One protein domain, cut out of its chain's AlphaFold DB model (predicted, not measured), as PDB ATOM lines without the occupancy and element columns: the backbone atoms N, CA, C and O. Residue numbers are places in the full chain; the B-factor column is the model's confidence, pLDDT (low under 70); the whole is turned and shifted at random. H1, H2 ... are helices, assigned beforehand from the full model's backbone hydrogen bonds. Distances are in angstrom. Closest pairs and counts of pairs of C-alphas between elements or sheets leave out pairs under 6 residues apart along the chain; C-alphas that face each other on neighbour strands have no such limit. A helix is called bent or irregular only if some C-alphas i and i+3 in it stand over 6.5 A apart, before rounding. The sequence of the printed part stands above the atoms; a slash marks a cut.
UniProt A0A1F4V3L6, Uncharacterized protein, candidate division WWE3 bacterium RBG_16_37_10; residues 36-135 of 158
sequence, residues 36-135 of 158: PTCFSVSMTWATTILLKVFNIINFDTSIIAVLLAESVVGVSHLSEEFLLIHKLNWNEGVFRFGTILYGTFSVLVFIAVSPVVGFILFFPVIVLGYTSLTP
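AT A GLANCE: This is residues 36 to 135 of the 158 residues of an uncharacterized protein of candidate division WWE3 bacterium RBG_16_37_10 (UniProt A0A1F4V3L6). Three long helices, H2, H4 and H5, make an up-and-down bundle, each running against the one before it; a fourth long helix, H1, packs on H2 alone, and the short H3 caps the end of the bundle where H2 ends and H4 begins. The long axis runs from the link at residues 54 to 60 to the link at residues 87 to 91. The printed part has 100 residues with five named helices, H1 to H5 in that order, and no named strand, in the all helix class. It is compact, with a radius of gyration of the C-alphas of 14.1 A, and elongated, spanning 45 by 28 by 16 A.

HOW THE PARTS SIT: Begin with H1, residues 36 to 53, and look across to H2, residues 61 to 77: they touch as a helical hairpin, at a shallow tilt of 28 degrees, opposite ways, their closest C-alphas those of Trp 45 and Ile 64 at 5.8 A. After one residue comes H3, residues 79 to 86, which meets H2 only through their link. Go on to H4, residues 92 to 112: it touches H2 at a shallow tilt of 9 degrees, opposite ways, closest at the C-alphas of Ser 76 and Arg 96, 5.0 A apart. Residues 92 to 96 of H4 touch H3, closest at C-alphas 96 and 79, 5.7 A apart, at a steep tilt of 68 degrees, only just short of perpendicular. H5, residues 115 to 132, forms a helical hairpin with H4 at a shallow tilt of 25 degrees; the closest C-alphas, of Phe 110 and Gly 118, are 3.7 A apart. Further along H5, residues 125 to 129 touch residues 72 to 75 of H2, closest at Val 75 and Gly 129, whose C-alphas are 5.0 A apart. Residues 128 to 132 of H5 touch H3, closest at the C-alphas of Phe 82 and Ser 132, 4.4 A apart. H1 is apart from H3, H4 and H5. In H1, H2, H3 and H4 every O i to N i+4 pair is within hydrogen-bond range; in H5, 12 of 14 are.

IN THESE COORDINATES: Find C-alpha 36 at (106.080, 256.319, 302.158); from there H1 runs 25.5 A to C-alpha 53. H2 covers 24.9 A and H3 10.7 A. H4, the longest, starts at C-alpha 92, (86.343, 261.462, 314.707), and covers 29.8 A. H5 covers 25.5 A to C-alpha 132 at (91.624, 254.889, 304.691); it has a kink of 34 degrees near residue 122 and is only just irregular, C-alphas 121 and 124 being 6.7 A apart.

THE WHOLE: The two C-alphas farthest apart, those of Ile 56 and Asn 89, are 46.6 A apart. The printed part has no cut and no long link. Look in the B-factor column for pLDDT under 70 at residues 36, 134 and 135; the mean of the printed part is 87.0.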
ATOM      1  N   PRO A  36     104.806 257.022 302.048       67.69
ATOM      2  CA  PRO A  36     106.080 256.319 302.158       67.69
ATOM      3  C   PRO A  36     106.431 255.833 303.558       67.69
ATOM      4  O   PRO A  36     106.960 254.736 303.720       67.69
ATOM      5  N   THR A  37     106.097 256.620 304.576       70.06
ATOM      6  CA  THR A  37     106.361 256.274 305.975       70.06
ATOM      7  C   THR A  37     105.497 255.099 306.425       70.06
ATOM      8  O   THR A  37     106.032 254.119 306.936       70.06
ATOM      9  N   CYS A  38     104.187 255.130 306.157       74.81
ATOM     10  CA  CYS A  38     103.271 254.032 306.483       74.81
ATOM     11  C   CYS A  38     103.662 252.728 305.780       74.81
ATOM     12  O   CYS A  38     103.634 251.664 306.399       74.81
ATOM     13  N   PHE A  39     104.059 252.802 304.504       76.00
ATOM     14  CA  PHE A  39     104.539 251.632 303.774       76.00
ATOM     15  C   PHE A  39     105.847 251.103 304.361       76.00
ATOM     16  O   PHE A  39     105.971 249.901 304.568       76.00
ATOM     17  N   SER A  40     106.808 251.986 304.653       76.25
ATOM     18  CA  SER A  40     108.104 251.603 305.218       76.25
ATOM     19  C   SER A  40     107.938 250.871 306.552       76.25
ATOM     20  O   SER A  40     108.444 249.760 306.704       76.25
ATOM     21  N   VAL A  41     107.150 251.422 307.483       83.00
ATOM     22  CA  VAL A  41     106.891 250.782 308.786       83.00
ATOM     23  C   VAL A  41     106.174 249.443 308.597       83.00
ATOM     24  O   VAL A  41     106.603 248.439 309.167       83.00
ATOM     25  N   SER A  42     105.154 249.399 307.728       83.75
ATOM     26  CA  SER A  42     104.396 248.173 307.439       83.75
ATOM     27  C   SER A  42     105.268 247.058 306.877       83.75
ATOM     28  O   SER A  42     105.225 245.916 307.329       83.75
ATOM     29  N   MET A  43     106.109 247.406 305.907       82.56
ATOM     30  CA  MET A  43     107.033 246.469 305.294       82.56
ATOM     31  C   MET A  43     108.102 246.013 306.290       82.56
ATOM     32  O   MET A  43     108.470 244.839 306.296       82.56
ATOM     33  N   THR A  44     108.570 246.912 307.160       86.69
ATOM     34  CA  THR A  44     109.583 246.597 308.174       86.69
ATOM     35  C   THR A  44     109.083 245.521 309.130       86.69
ATOM     36  O   THR A  44     109.745 244.490 309.266       86.69
ATOM     37  N   TRP A  45     107.901 245.691 309.739       90.06
ATOM     38  CA  TRP A  45     107.389 244.656 310.641       90.06
ATOM     39  C   TRP A  45     106.964 243.385 309.906       90.06
ATOM     40  O   TRP A  45     107.173 242.291 310.421       90.06
ATOM     41  N   ALA A  46     106.426 243.480 308.685       88.31
ATOM     42  CA  ALA A  46     106.068 242.290 307.909       88.31
ATOM     43  C   ALA A  46     107.306 241.428 307.629       88.31
ATOM     44  O   ALA A  46     107.280 240.204 307.748       88.31
ATOM     45  N   THR A  47     108.424 242.082 307.331       85.19
ATOM     46  CA  THR A  47     109.702 241.422 307.074       85.19
ATOM     47  C   THR A  47     110.279 240.784 308.323       85.19
ATOM     48  O   THR A  47     110.722 239.641 308.263       85.19
ATOM     49  N   THR A  48     110.283 241.489 309.456       88.38
ATOM     50  CA  THR A  48     110.810 240.923 310.704       88.38
ATOM     51  C   THR A  48     109.973 239.735 311.170       88.38
ATOM     52  O   THR A  48     110.545 238.740 311.613       88.38
ATOM     53  N   ILE A  49     108.647 239.778 310.985       88.50
ATOM     54  CA  ILE A  49     107.768 238.624 311.209       88.50
ATOM     55  C   ILE A  49     108.147 237.467 310.283       88.50
ATOM     56  O   ILE A  49     108.361 236.363 310.775       88.50
ATOM     57  N   LEU A  50     108.282 237.692 308.969       86.38
ATOM     58  CA  LEU A  50     108.651 236.631 308.022       86.38
ATOM     59  C   LEU A  50     110.008 236.007 308.367       86.38
ATOM     60  O   LEU A  50     110.113 234.789 308.473       86.38
ATOM     61  N   LEU A  51     111.034 236.826 308.603       85.69
ATOM     62  CA  LEU A  51     112.375 236.354 308.960       85.69
ATOM     63  C   LEU A  51     112.379 235.540 310.259       85.69
ATOM     64  O   LEU A  51     113.110 234.553 310.351       85.69
ATOM     65  N   LYS A  52     111.545 235.925 311.233       86.00
ATOM     66  CA  LYS A  52     111.362 235.184 312.481       86.00
ATOM     67  C   LYS A  52     110.613 233.867 312.265       86.00
ATOM     68  O   LYS A  52     111.045 232.843 312.779       86.00
ATOM     69  N   VAL A  53     109.532 233.869 311.483       87.19
ATOM     70  CA  VAL A  53     108.735 232.665 311.168       87.19
ATOM     71  C   VAL A  53     109.562 231.632 310.401       87.19
ATOM     72  O   VAL A  53     109.481 230.444 310.698       87.19
ATOM     73  N   PHE A  54     110.405 232.072 309.465       88.00
ATOM     74  CA  PHE A  54     111.332 231.199 308.737       88.00
ATOM     75  C   PHE A  54     112.610 230.863 309.517       88.00
ATOM     76  O   PHE A  54     113.481 230.181 308.983       88.00
ATOM     77  N   ASN A  55     112.736 231.314 310.772       85.44
ATOM     78  CA  ASN A  55     113.888 231.060 311.640       85.44
ATOM     79  C   ASN A  55     115.243 231.507 311.044       85.44
ATOM     80  O   ASN A  55     116.293 230.978 311.402       85.44
ATOM     81  N   ILE A  56     115.230 232.497 310.144       83.31
ATOM     82  CA  ILE A  56     116.439 233.030 309.495       83.31
ATOM     83  C   ILE A  56     117.186 233.946 310.470       83.31
ATOM     84  O   ILE A  56     118.401 233.850 310.622       83.31
ATOM     85  N   ILE A  57     116.451 234.840 311.142       82.00
ATOM     86  CA  ILE A  57     116.974 235.748 312.169       82.00
ATOM     87  C   ILE A  57     116.014 235.744 313.357       82.00
ATOM     88  O   ILE A  57     114.811 235.964 313.205       82.00
ATOM     89  N   ASN A  58     116.554 235.537 314.559       81.62
ATOM     90  CA  ASN A  58     115.775 235.549 315.792       81.62
ATOM     91  C   ASN A  58     115.614 236.984 316.323       81.62
ATOM     92  O   ASN A  58     116.400 237.448 317.147       81.62
ATOM     93  N   PHE A  59     114.617 237.706 315.807       81.81
ATOM     94  CA  PHE A  59     114.259 239.040 316.299       81.81
ATOM     95  C   PHE A  59     113.510 238.971 317.634       81.81
ATOM     96  O   PHE A  59     112.637 238.117 317.820       81.81
ATOM     97  N   ASP A  60     113.777 239.917 318.536       87.88
ATOM     98  CA  ASP A  60     112.983 240.091 319.756       87.88
ATOM     99  C   ASP A  60     111.534 240.463 319.390       87.88
ATOM    100  O   ASP A  60     111.282 241.376 318.598       87.88
ATOM    101  N   THR A  61     110.569 239.740 319.962       87.94
ATOM    102  CA  THR A  61     109.133 239.981 319.752       87.94
ATOM    103  C   THR A  61     108.729 241.396 320.174       87.94
ATOM    104  O   THR A  61     107.827 241.978 319.579       87.94
ATOM    105  N   SER A  62     109.432 241.978 321.144       90.44
ATOM    106  CA  SER A  62     109.213 243.336 321.640       90.44
ATOM    107  C   SER A  62     109.471 244.387 320.562       90.44
ATOM    108  O   SER A  62     108.718 245.349 320.451       90.44
ATOM    109  N   ILE A  63     110.477 244.180 319.704       90.31
ATOM    110  CA  ILE A  63     110.771 245.089 318.583       90.31
ATOM    111  C   ILE A  63     109.624 245.057 317.569       90.31
ATOM    112  O   ILE A  63     109.176 246.100 317.097       90.31
ATOM    113  N   ILE A  64     109.105 243.863 317.267       91.88
ATOM    114  CA  ILE A  64     107.953 243.704 316.370       91.88
ATOM    115  C   ILE A  64     106.717 244.386 316.974       91.88
ATOM    116  O   ILE A  64     106.007 245.098 316.271       91.88
ATOM    117  N   ALA A  65     106.492 244.228 318.280       93.81
ATOM    118  CA  ALA A  65     105.383 244.865 318.983       93.81
ATOM    119  C   ALA A  65     105.449 246.402 318.917       93.81
ATOM    120  O   ALA A  65     104.425 247.037 318.673       93.81
ATOM    121  N   VAL A  66     106.640 247.001 319.059       93.94
ATOM    122  CA  VAL A  66     106.832 248.456 318.896       93.94
ATOM    123  C   VAL A  66     106.450 248.908 317.485       93.94
ATOM    124  O   VAL A  66     105.666 249.841 317.341       93.94
ATOM    125  N   LEU A  67     106.913 248.210 316.443       92.75
ATOM    126  CA  LEU A  67     106.587 248.558 315.052       92.75
ATOM    127  C   LEU A  67     105.083 248.417 314.740       92.75
ATOM    128  O   LEU A  67     104.508 249.212 313.986       92.75
ATOM    129  N   LEU A  68     104.422 247.413 315.326       93.88
ATOM    130  CA  LEU A  68     102.970 247.266 315.232       93.88
ATOM    131  C   LEU A  68     102.255 248.416 315.960       93.88
ATOM    132  O   LEU A  68     101.316 248.985 315.410       93.88
ATOM    133  N   ALA A  69     102.717 248.816 317.149       93.88
ATOM    134  CA  ALA A  69     102.148 249.939 317.897       93.88
ATOM    135  C   ALA A  69     102.295 251.279 317.154       93.88
ATOM    136  O   ALA A  69     101.334 252.044 317.080       93.88
ATOM    137  N   GLU A  70     103.449 251.549 316.538       91.06
ATOM    138  CA  GLU A  70     103.640 252.723 315.672       91.06
ATOM    139  C   GLU A  70     102.643 252.732 314.506       91.06
ATOM    140  O   GLU A  70     102.062 253.770 314.179       91.06
ATOM    141  N   SER A  71     102.376 251.558 313.925       91.25
ATOM    142  CA  SER A  71     101.374 251.407 312.868       91.25
ATOM    143  C   SER A  71      99.961 251.731 313.369       91.25
ATOM    144  O   SER A  71      99.214 252.390 312.652       91.25
ATOM    145  N   VAL A  72      99.593 251.354 314.603       92.94
ATOM    146  CA  VAL A  72      98.296 251.724 315.215       92.94
ATOM    147  C   VAL A  72      98.152 253.236 315.307       92.94
ATOM    148  O   VAL A  72      97.119 253.782 314.920       92.94
ATOM    149  N   VAL A  73      99.187 253.926 315.793       90.06
ATOM    150  CA  VAL A  73      99.165 255.389 315.915       90.06
ATOM    151  C   VAL A  73      99.029 256.023 314.533       90.06
ATOM    152  O   VAL A  73      98.157 256.873 314.340       90.06
ATOM    153  N   GLY A  74      99.812 255.565 313.553       86.12
ATOM    154  CA  GLY A  74      99.733 256.033 312.169       86.12
ATOM    155  C   GLY A  74      98.349 255.828 311.548       86.12
ATOM    156  O   GLY A  74      97.782 256.757 310.982       86.12
ATOM    157  N   VAL A  75      97.758 254.644 311.719       87.56
ATOM    158  CA  VAL A  75      96.412 254.324 311.223       87.56
ATOM    159  C   VAL A  75      95.336 255.145 311.934       87.56
ATOM    160  O   VAL A  75      94.397 255.604 311.292       87.56
ATOM    161  N   SER A  76      95.483 255.418 313.233       87.94
ATOM    162  CA  SER A  76      94.536 256.262 313.970       87.94
ATOM    163  C   SER A  76      94.464 257.689 313.415       87.94
ATOM    164  O   SER A  76      93.407 258.314 313.457       87.94
ATOM    165  N   HIS A  77      95.562 258.200 312.851       84.88
ATOM    166  CA  HIS A  77      95.583 259.498 312.185       84.88
ATOM    167  C   HIS A  77      94.857 259.501 310.838       84.88
ATOM    168  O   HIS A  77      94.470 260.573 310.396       84.88
ATOM    169  N   LEU A  78      94.621 258.327 310.244       81.44
ATOM    170  CA  LEU A  78      93.849 258.154 309.009       81.44
ATOM    171  C   LEU A  78      92.335 257.990 309.261       81.44
ATOM    172  O   LEU A  78      91.577 257.572 308.381       81.44
ATOM    173  N   SER A  79      91.892 258.243 310.497       80.44
ATOM    174  CA  SER A  79      90.490 258.124 310.913       80.44
ATOM    175  C   SER A  79      89.585 259.124 310.197       80.44
ATOM    176  O   SER A  79      88.467 258.778 309.820       80.44
ATOM    177  N   GLU A  80      90.063 260.355 309.994       77.00
ATOM    178  CA  GLU A  80      89.311 261.414 309.313       77.00
ATOM    179  C   GLU A  80      89.041 261.013 307.855       77.00
ATOM    180  O   GLU A  80      87.898 261.025 307.391       77.00
ATOM    181  N   GLU A  81      90.075 260.550 307.150       74.25
ATOM    182  CA  GLU A  81      89.990 260.069 305.774       74.25
ATOM    183  C   GLU A  81      89.028 258.887 305.652       74.25
ATOM    184  O   GLU A  81      88.213 258.855 304.727       74.25
ATOM    185  N   PHE A  82      89.069 257.939 306.593       79.00
ATOM    186  CA  PHE A  82      88.158 256.796 306.602       79.00
ATOM    187  C   PHE A  82      86.690 257.227 306.650       79.00
ATOM    188  O   PHE A  82      85.886 256.777 305.824       79.00
ATOM    189  N   LEU A  83      86.349 258.105 307.600       79.69
ATOM    190  CA  LEU A  83      84.987 258.592 307.809       79.69
ATOM    191  C   LEU A  83      84.488 259.389 306.599       79.69
ATOM    192  O   LEU A  83      83.343 259.212 306.176       79.69
ATOM    193  N   LEU A  84      85.360 260.200 305.991       78.19
ATOM    194  CA  LEU A  84      85.056 260.966 304.782       78.19
ATOM    195  C   LEU A  84      84.828 260.068 303.559       78.19
ATOM    196  O   LEU A  84      83.849 260.255 302.836       78.19
ATOM    197  N   ILE A  85      85.703 259.081 303.327       76.00
ATOM    198  CA  ILE A  85      85.615 258.160 302.181       76.00
ATOM    199  C   ILE A  85      84.347 257.302 302.268       76.00
ATOM    200  O   ILE A  85      83.668 257.108 301.258       76.00
ATOM    201  N   HIS A  86      84.002 256.822 303.465       78.38
ATOM    202  CA  HIS A  86      82.861 255.924 303.681       78.38
ATOM    203  C   HIS A  86      81.561 256.651 304.056       78.38
ATOM    204  O   HIS A  86      80.536 255.996 304.239       78.38
ATOM    205  N   LYS A  87      81.571 257.992 304.130       78.75
ATOM    206  CA  LYS A  87      80.412 258.834 304.486       78.75
ATOM    207  C   LYS A  87      79.765 258.436 305.820       78.75
ATOM    208  O   LYS A  87      78.541 258.387 305.939       78.75
ATOM    209  N   LEU A  88      80.589 258.134 306.818       82.94
ATOM    210  CA  LEU A  88      80.136 257.761 308.157       82.94
ATOM    211  C   LEU A  88      80.036 259.007 309.046       82.94
ATOM    212  O   LEU A  88      81.000 259.752 309.187       82.94
ATOM    213  N   ASN A  89      78.889 259.204 309.701       79.69
ATOM    214  CA  ASN A  89      78.662 260.317 310.634       79.69
ATOM    215  C   ASN A  89      79.060 259.940 312.069       79.69
ATOM    216  O   ASN A  89      78.240 259.984 312.985       79.69
ATOM    217  N   TRP A  90      80.295 259.482 312.262       84.56
ATOM    218  CA  TRP A  90      80.815 259.144 313.589       84.56
ATOM    219  C   TRP A  90      81.698 260.275 314.114       84.56
ATOM    220  O   TRP A  90      82.273 261.036 313.339       84.56
ATOM    221  N   ASN A  91      81.814 260.392 315.437       88.50
ATOM    222  CA  ASN A  91      82.727 261.357 316.041       88.50
ATOM    223  C   ASN A  91      84.178 260.907 315.796       88.50
ATOM    224  O   ASN A  91      84.590 259.854 316.290       88.50
ATOM    225  N   GLU A  92      84.940 261.717 315.059       84.31
ATOM    226  CA  GLU A  92      86.343 261.462 314.707       84.31
ATOM    227  C   GLU A  92      87.196 261.138 315.940       84.31
ATOM    228  O   GLU A  92      87.949 260.166 315.931       84.31
ATOM    229  N   GLY A  93      87.032 261.892 317.031       83.94
ATOM    230  CA  GLY A  93      87.798 261.688 318.259       83.94
ATOM    231  C   GLY A  93      87.523 260.328 318.898       83.94
ATOM    232  O   GLY A  93      88.452 259.650 319.336       83.94
ATOM    233  N   VAL A  94      86.262 259.889 318.890       88.31
ATOM    234  CA  VAL A  94      85.861 258.577 319.422       88.31
ATOM    235  C   VAL A  94      86.401 257.454 318.540       88.31
ATOM    236  O   VAL A  94      86.942 256.481 319.058       88.31
ATOM    237  N   PHE A  95      86.304 257.593 317.216       88.69
ATOM    238  CA  PHE A  95      86.796 256.582 316.280       88.69
ATOM    239  C   PHE A  95      88.323 256.446 316.334       88.69
ATOM    240  O   PHE A  95      88.857 255.337 316.407       88.69
ATOM    241  N   ARG A  96      89.030 257.578 316.395       90.06
ATOM    242  CA  ARG A  96      90.483 257.626 316.547       90.06
ATOM    243  C   ARG A  96      90.933 256.994 317.858       90.06
ATOM    244  O   ARG A  96      91.813 256.137 317.851       90.06
ATOM    245  N   PHE A  97      90.309 257.368 318.973       92.06
ATOM    246  CA  PHE A  97      90.639 256.801 320.280       92.06
ATOM    247  C   PHE A  97      90.301 255.308 320.364       92.06
ATOM    248  O   PHE A  97      91.103 254.527 320.870       92.06
ATOM    249  N   GLY A  98      89.167 254.889 319.797       92.44
ATOM    250  CA  GLY A  98      88.783 253.481 319.695       92.44
ATOM    251  C   GLY A  98      89.779 252.656 318.881       92.44
ATOM    252  O   GLY A  98      90.142 251.558 319.294       92.44
ATOM    253  N   THR A  99      90.291 253.211 317.778       92.12
ATOM    254  CA  THR A  99      91.332 252.573 316.954       92.12
ATOM    255  C   THR A  99      92.629 252.389 317.739       92.12
ATOM    256  O   THR A  99      93.226 251.316 317.683       92.12
ATOM    257  N   ILE A 100      93.044 253.404 318.508       93.62
ATOM    258  CA  ILE A 100      94.229 253.316 319.373       93.62
ATOM    259  C   ILE A 100      94.023 252.242 320.437       93.62
ATOM    260  O   ILE A 100      94.837 251.333 320.538       93.62
ATOM    261  N   LEU A 101      92.922 252.305 321.189       95.69
ATOM    262  CA  LEU A 101      92.628 251.338 322.247       95.69
ATOM    263  C   LEU A 101      92.611 249.902 321.723       95.69
ATOM    264  O   LEU A 101      93.273 249.032 322.289       95.69
ATOM    265  N   TYR A 102      91.881 249.663 320.632       95.75
ATOM    266  CA  TYR A 102      91.793 248.346 320.017       95.75
ATOM    267  C   TYR A 102      93.158 247.872 319.516       95.75
ATOM    268  O   TYR A 102      93.587 246.767 319.839       95.75
ATOM    269  N   GLY A 103      93.877 248.718 318.776       95.31
ATOM    270  CA  GLY A 103      95.180 248.361 318.228       95.31
ATOM    271  C   GLY A 103      96.222 248.089 319.312       95.31
ATOM    272  O   GLY A 103      96.931 247.088 319.238       95.31
ATOM    273  N   THR A 104      96.286 248.919 320.356       95.31
ATOM    274  CA  THR A 104      97.170 248.693 321.506       95.31
ATOM    275  C   THR A 104      96.814 247.398 322.226       95.31
ATOM    276  O   THR A 104      97.715 246.638 322.573       95.31
ATOM    277  N   PHE A 105      95.525 247.095 322.403       96.81
ATOM    278  CA  PHE A 105      95.095 245.822 322.975       96.81
ATOM    279  C   PHE A 105      95.568 244.628 322.129       96.81
ATOM    280  O   PHE A 105      96.158 243.698 322.673       96.81
ATOM    281  N   SER A 106      95.409 244.673 320.805       96.50
ATOM    282  CA  SER A 106      95.895 243.615 319.908       96.50
ATOM    283  C   SER A 106      97.414 243.422 319.996       96.50
ATOM    284  O   SER A 106      97.892 242.287 320.040       96.50
ATOM    285  N   VAL A 107      98.182 244.514 320.098       95.94
ATOM    286  CA  VAL A 107      99.644 244.466 320.299       95.94
ATOM    287  C   VAL A 107     100.011 243.887 321.673       95.94
ATOM    288  O   VAL A 107     100.961 243.112 321.782       95.94
ATOM    289  N   LEU A 108      99.246 244.197 322.723       95.75
ATOM    290  CA  LEU A 108      99.443 243.597 324.045       95.75
ATOM    291  C   LEU A 108      99.171 242.088 324.026       95.75
ATOM    292  O   LEU A 108      99.956 241.319 324.572       95.75
ATOM    293  N   VAL A 109      98.111 241.640 323.346       95.94
ATOM    294  CA  VAL A 109      97.836 240.206 323.161       95.94
ATOM    295  C   VAL A 109      98.960 239.532 322.364       95.94
ATOM    296  O   VAL A 109      99.359 238.416 322.701       95.94
ATOM    297  N   PHE A 110      99.511 240.217 321.356       94.56
ATOM    298  CA  PHE A 110     100.628 239.723 320.543       94.56
ATOM    299  C   PHE A 110     101.871 239.422 321.386       94.56
ATOM    300  O   PHE A 110     102.483 238.369 321.209       94.56
ATOM    301  N   ILE A 111     102.236 240.319 322.308       94.56
ATOM    302  CA  ILE A 111     103.445 240.155 323.123       94.56
ATOM    303  C   ILE A 111     103.226 239.278 324.364       94.56
ATOM    304  O   ILE A 111     104.102 238.486 324.700       94.56
ATOM    305  N   ALA A 112     102.080 239.402 325.042       93.38
ATOM    306  CA  ALA A 112     101.873 238.820 326.370       93.38
ATOM    307  C   ALA A 112     101.130 237.476 326.368       93.38
ATOM    308  O   ALA A 112     101.238 236.727 327.335       93.38
ATOM    309  N   VAL A 113     100.358 237.172 325.320       94.56
ATOM    310  CA  VAL A 113      99.492 235.981 325.286       94.56
ATOM    311  C   VAL A 113      99.907 235.037 324.168       94.56
ATOM    312  O   VAL A 113     100.273 233.891 324.414       94.56
ATOM    313  N   SER A 114      99.825 235.496 322.921       92.94
ATOM    314  CA  SER A 114     100.177 234.693 321.755       92.94
ATOM    315  C   SER A 114     100.437 235.594 320.551       92.94
ATOM    316  O   SER A 114      99.525 236.321 320.138       92.94
ATOM    317  N   PRO A 115     101.618 235.490 319.913       91.00
ATOM    318  CA  PRO A 115     101.923 236.245 318.701       91.00
ATOM    319  C   PRO A 115     100.917 235.994 317.575       91.00
ATOM    320  O   PRO A 115     100.532 236.915 316.866       91.00
ATOM    321  N   VAL A 116     100.434 234.756 317.430       91.50
ATOM    322  CA  VAL A 116      99.473 234.400 316.376       91.50
ATOM    323  C   VAL A 116      98.120 235.059 316.637       91.50
ATOM    324  O   VAL A 116      97.574 235.716 315.753       91.50
ATOM    325  N   VAL A 117      97.591 234.935 317.860       94.00
ATOM    326  CA  VAL A 117      96.284 235.508 318.219       94.00
ATOM    327  C   VAL A 117      96.327 237.031 318.159       94.00
ATOM    328  O   VAL A 117      95.440 237.645 317.573       94.00
ATOM    329  N   GLY A 118      97.375 237.648 318.708       94.12
ATOM    330  CA  GLY A 118      97.530 239.098 318.659       94.12
ATOM    331  C   GLY A 118      97.648 239.629 317.235       94.12
ATOM    332  O   GLY A 118      97.043 240.646 316.919       94.12
ATOM    333  N   PHE A 119      98.338 238.909 316.343       92.81
ATOM    334  CA  PHE A 119      98.415 239.286 314.932       92.81
ATOM    335  C   PHE A 119      97.065 239.155 314.213       92.81
ATOM    336  O   PHE A 119      96.689 240.036 313.442       92.81
ATOM    337  N   ILE A 120      96.285 238.109 314.508       94.81
ATOM    338  CA  ILE A 120      94.912 237.968 313.992       94.81
ATOM    339  C   ILE A 120      94.037 239.138 314.466       94.81
ATOM    340  O   ILE A 120      93.335 239.745 313.662       94.81
ATOM    341  N   LEU A 121      94.120 239.510 315.747       95.75
ATOM    342  CA  LEU A 121      93.418 240.677 316.300       95.75
ATOM    343  C   LEU A 121      93.955 242.011 315.765       95.75
ATOM    344  O   LEU A 121      93.289 243.037 315.864       95.75
ATOM    345  N   PHE A 122      95.161 242.037 315.209       94.88
ATOM    346  CA  PHE A 122      95.723 243.221 314.571       94.88
ATOM    347  C   PHE A 122      95.190 243.418 313.145       94.88
ATOM    348  O   PHE A 122      95.183 244.535 312.629       94.88
ATOM    349  N   PHE A 123      94.689 242.357 312.506       92.81
ATOM    350  CA  PHE A 123      94.210 242.393 311.125       92.81
ATOM    351  C   PHE A 123      93.160 243.488 310.845       92.81
ATOM    352  O   PHE A 123      93.301 244.179 309.834       92.81
ATOM    353  N   PRO A 124      92.166 243.759 311.716       92.56
ATOM    354  CA  PRO A 124      91.228 244.860 311.498       92.56
ATOM    355  C   PRO A 124      91.894 246.239 311.428       92.56
ATOM    356  O   PRO A 124      91.433 247.089 310.673       92.56
ATOM    357  N   VAL A 125      93.005 246.457 312.145       92.06
ATOM    358  CA  VAL A 125      93.787 247.704 312.061       92.06
ATOM    359  C   VAL A 125      94.448 247.828 310.688       92.06
ATOM    360  O   VAL A 125      94.435 248.906 310.096       92.06
ATOM    361  N   ILE A 126      94.972 246.721 310.146       90.06
ATOM    362  CA  ILE A 126      95.544 246.677 308.791       90.06
ATOM    363  C   ILE A 126      94.467 247.019 307.756       90.06
ATOM    364  O   ILE A 126      94.694 247.852 306.877       90.06
ATOM    365  N   VAL A 127      93.287 246.401 307.872       87.88
ATOM    366  CA  VAL A 127      92.160 246.650 306.964       87.88
ATOM    367  C   VAL A 127      91.725 248.107 307.038       87.88
ATOM    368  O   VAL A 127      91.602 248.750 305.997       87.88
ATOM    369  N   LEU A 128      91.556 248.647 308.248       86.81
ATOM    370  CA  LEU A 128      91.193 250.045 308.454       86.81
ATOM    371  C   LEU A 128      92.216 250.958 307.774       86.81
ATOM    372  O   LEU A 128      91.842 251.716 306.884       86.81
ATOM    373  N   GLY A 129      93.506 250.779 308.070       84.69
ATOM    374  CA  GLY A 129      94.591 251.529 307.439       84.69
ATOM    375  C   GLY A 129      94.555 251.479 305.913       84.69
ATOM    376  O   GLY A 129      94.644 252.522 305.271       84.69
ATOM    377  N   TYR A 130      94.354 250.295 305.325       82.38
ATOM    378  CA  TYR A 130      94.250 250.120 303.874       82.38
ATOM    379  C   TYR A 130      93.033 250.841 303.276       82.38
ATOM    380  O   TYR A 130      93.136 251.499 302.240       82.38
ATOM    381  N   THR A 131      91.874 250.751 303.929       81.31
ATOM    382  CA  THR A 131      90.633 251.381 303.452       81.31
ATOM    383  C   THR A 131      90.625 252.904 303.595       81.31
ATOM    384  O   THR A 131      89.942 253.579 302.819       81.31
ATOM    385  N   SER A 132      91.418 253.448 304.522       77.94
ATOM    386  CA  SER A 132      91.624 254.889 304.691       77.94
ATOM    387  C   SER A 132      92.581 255.502 303.667       77.94
ATOM    388  O   SER A 132      92.636 256.725 303.538       77.94
ATOM    389  N   LEU A 133      93.346 254.687 302.930       75.06
ATOM    390  CA  LEU A 133      94.253 255.187 301.896       75.06
ATOM    391  C   LEU A 133      93.479 255.925 300.806       75.06
ATOM    392  O   LEU A 133      92.347 255.585 300.471       75.06
ATOM    393  N   THR A 134      94.098 256.922 300.186       66.94
ATOM    394  CA  THR A 134      93.375 257.791 299.252       66.94
ATOM    395  C   THR A 134      93.343 257.222 297.842       66.94
ATOM    396  O   THR A 134      94.370 256.746 297.364       66.94
ATOM    397  N   PRO A 135      92.191 257.225 297.150       63.94
ATOM    398  CA  PRO A 135      92.102 256.685 295.798       63.94
ATOM    399  C   PRO A 135      92.893 257.536 294.791       63.94
ATOM    400  O   PRO A 135      92.993 258.756 294.926       63.94
TER     401      PRO A 135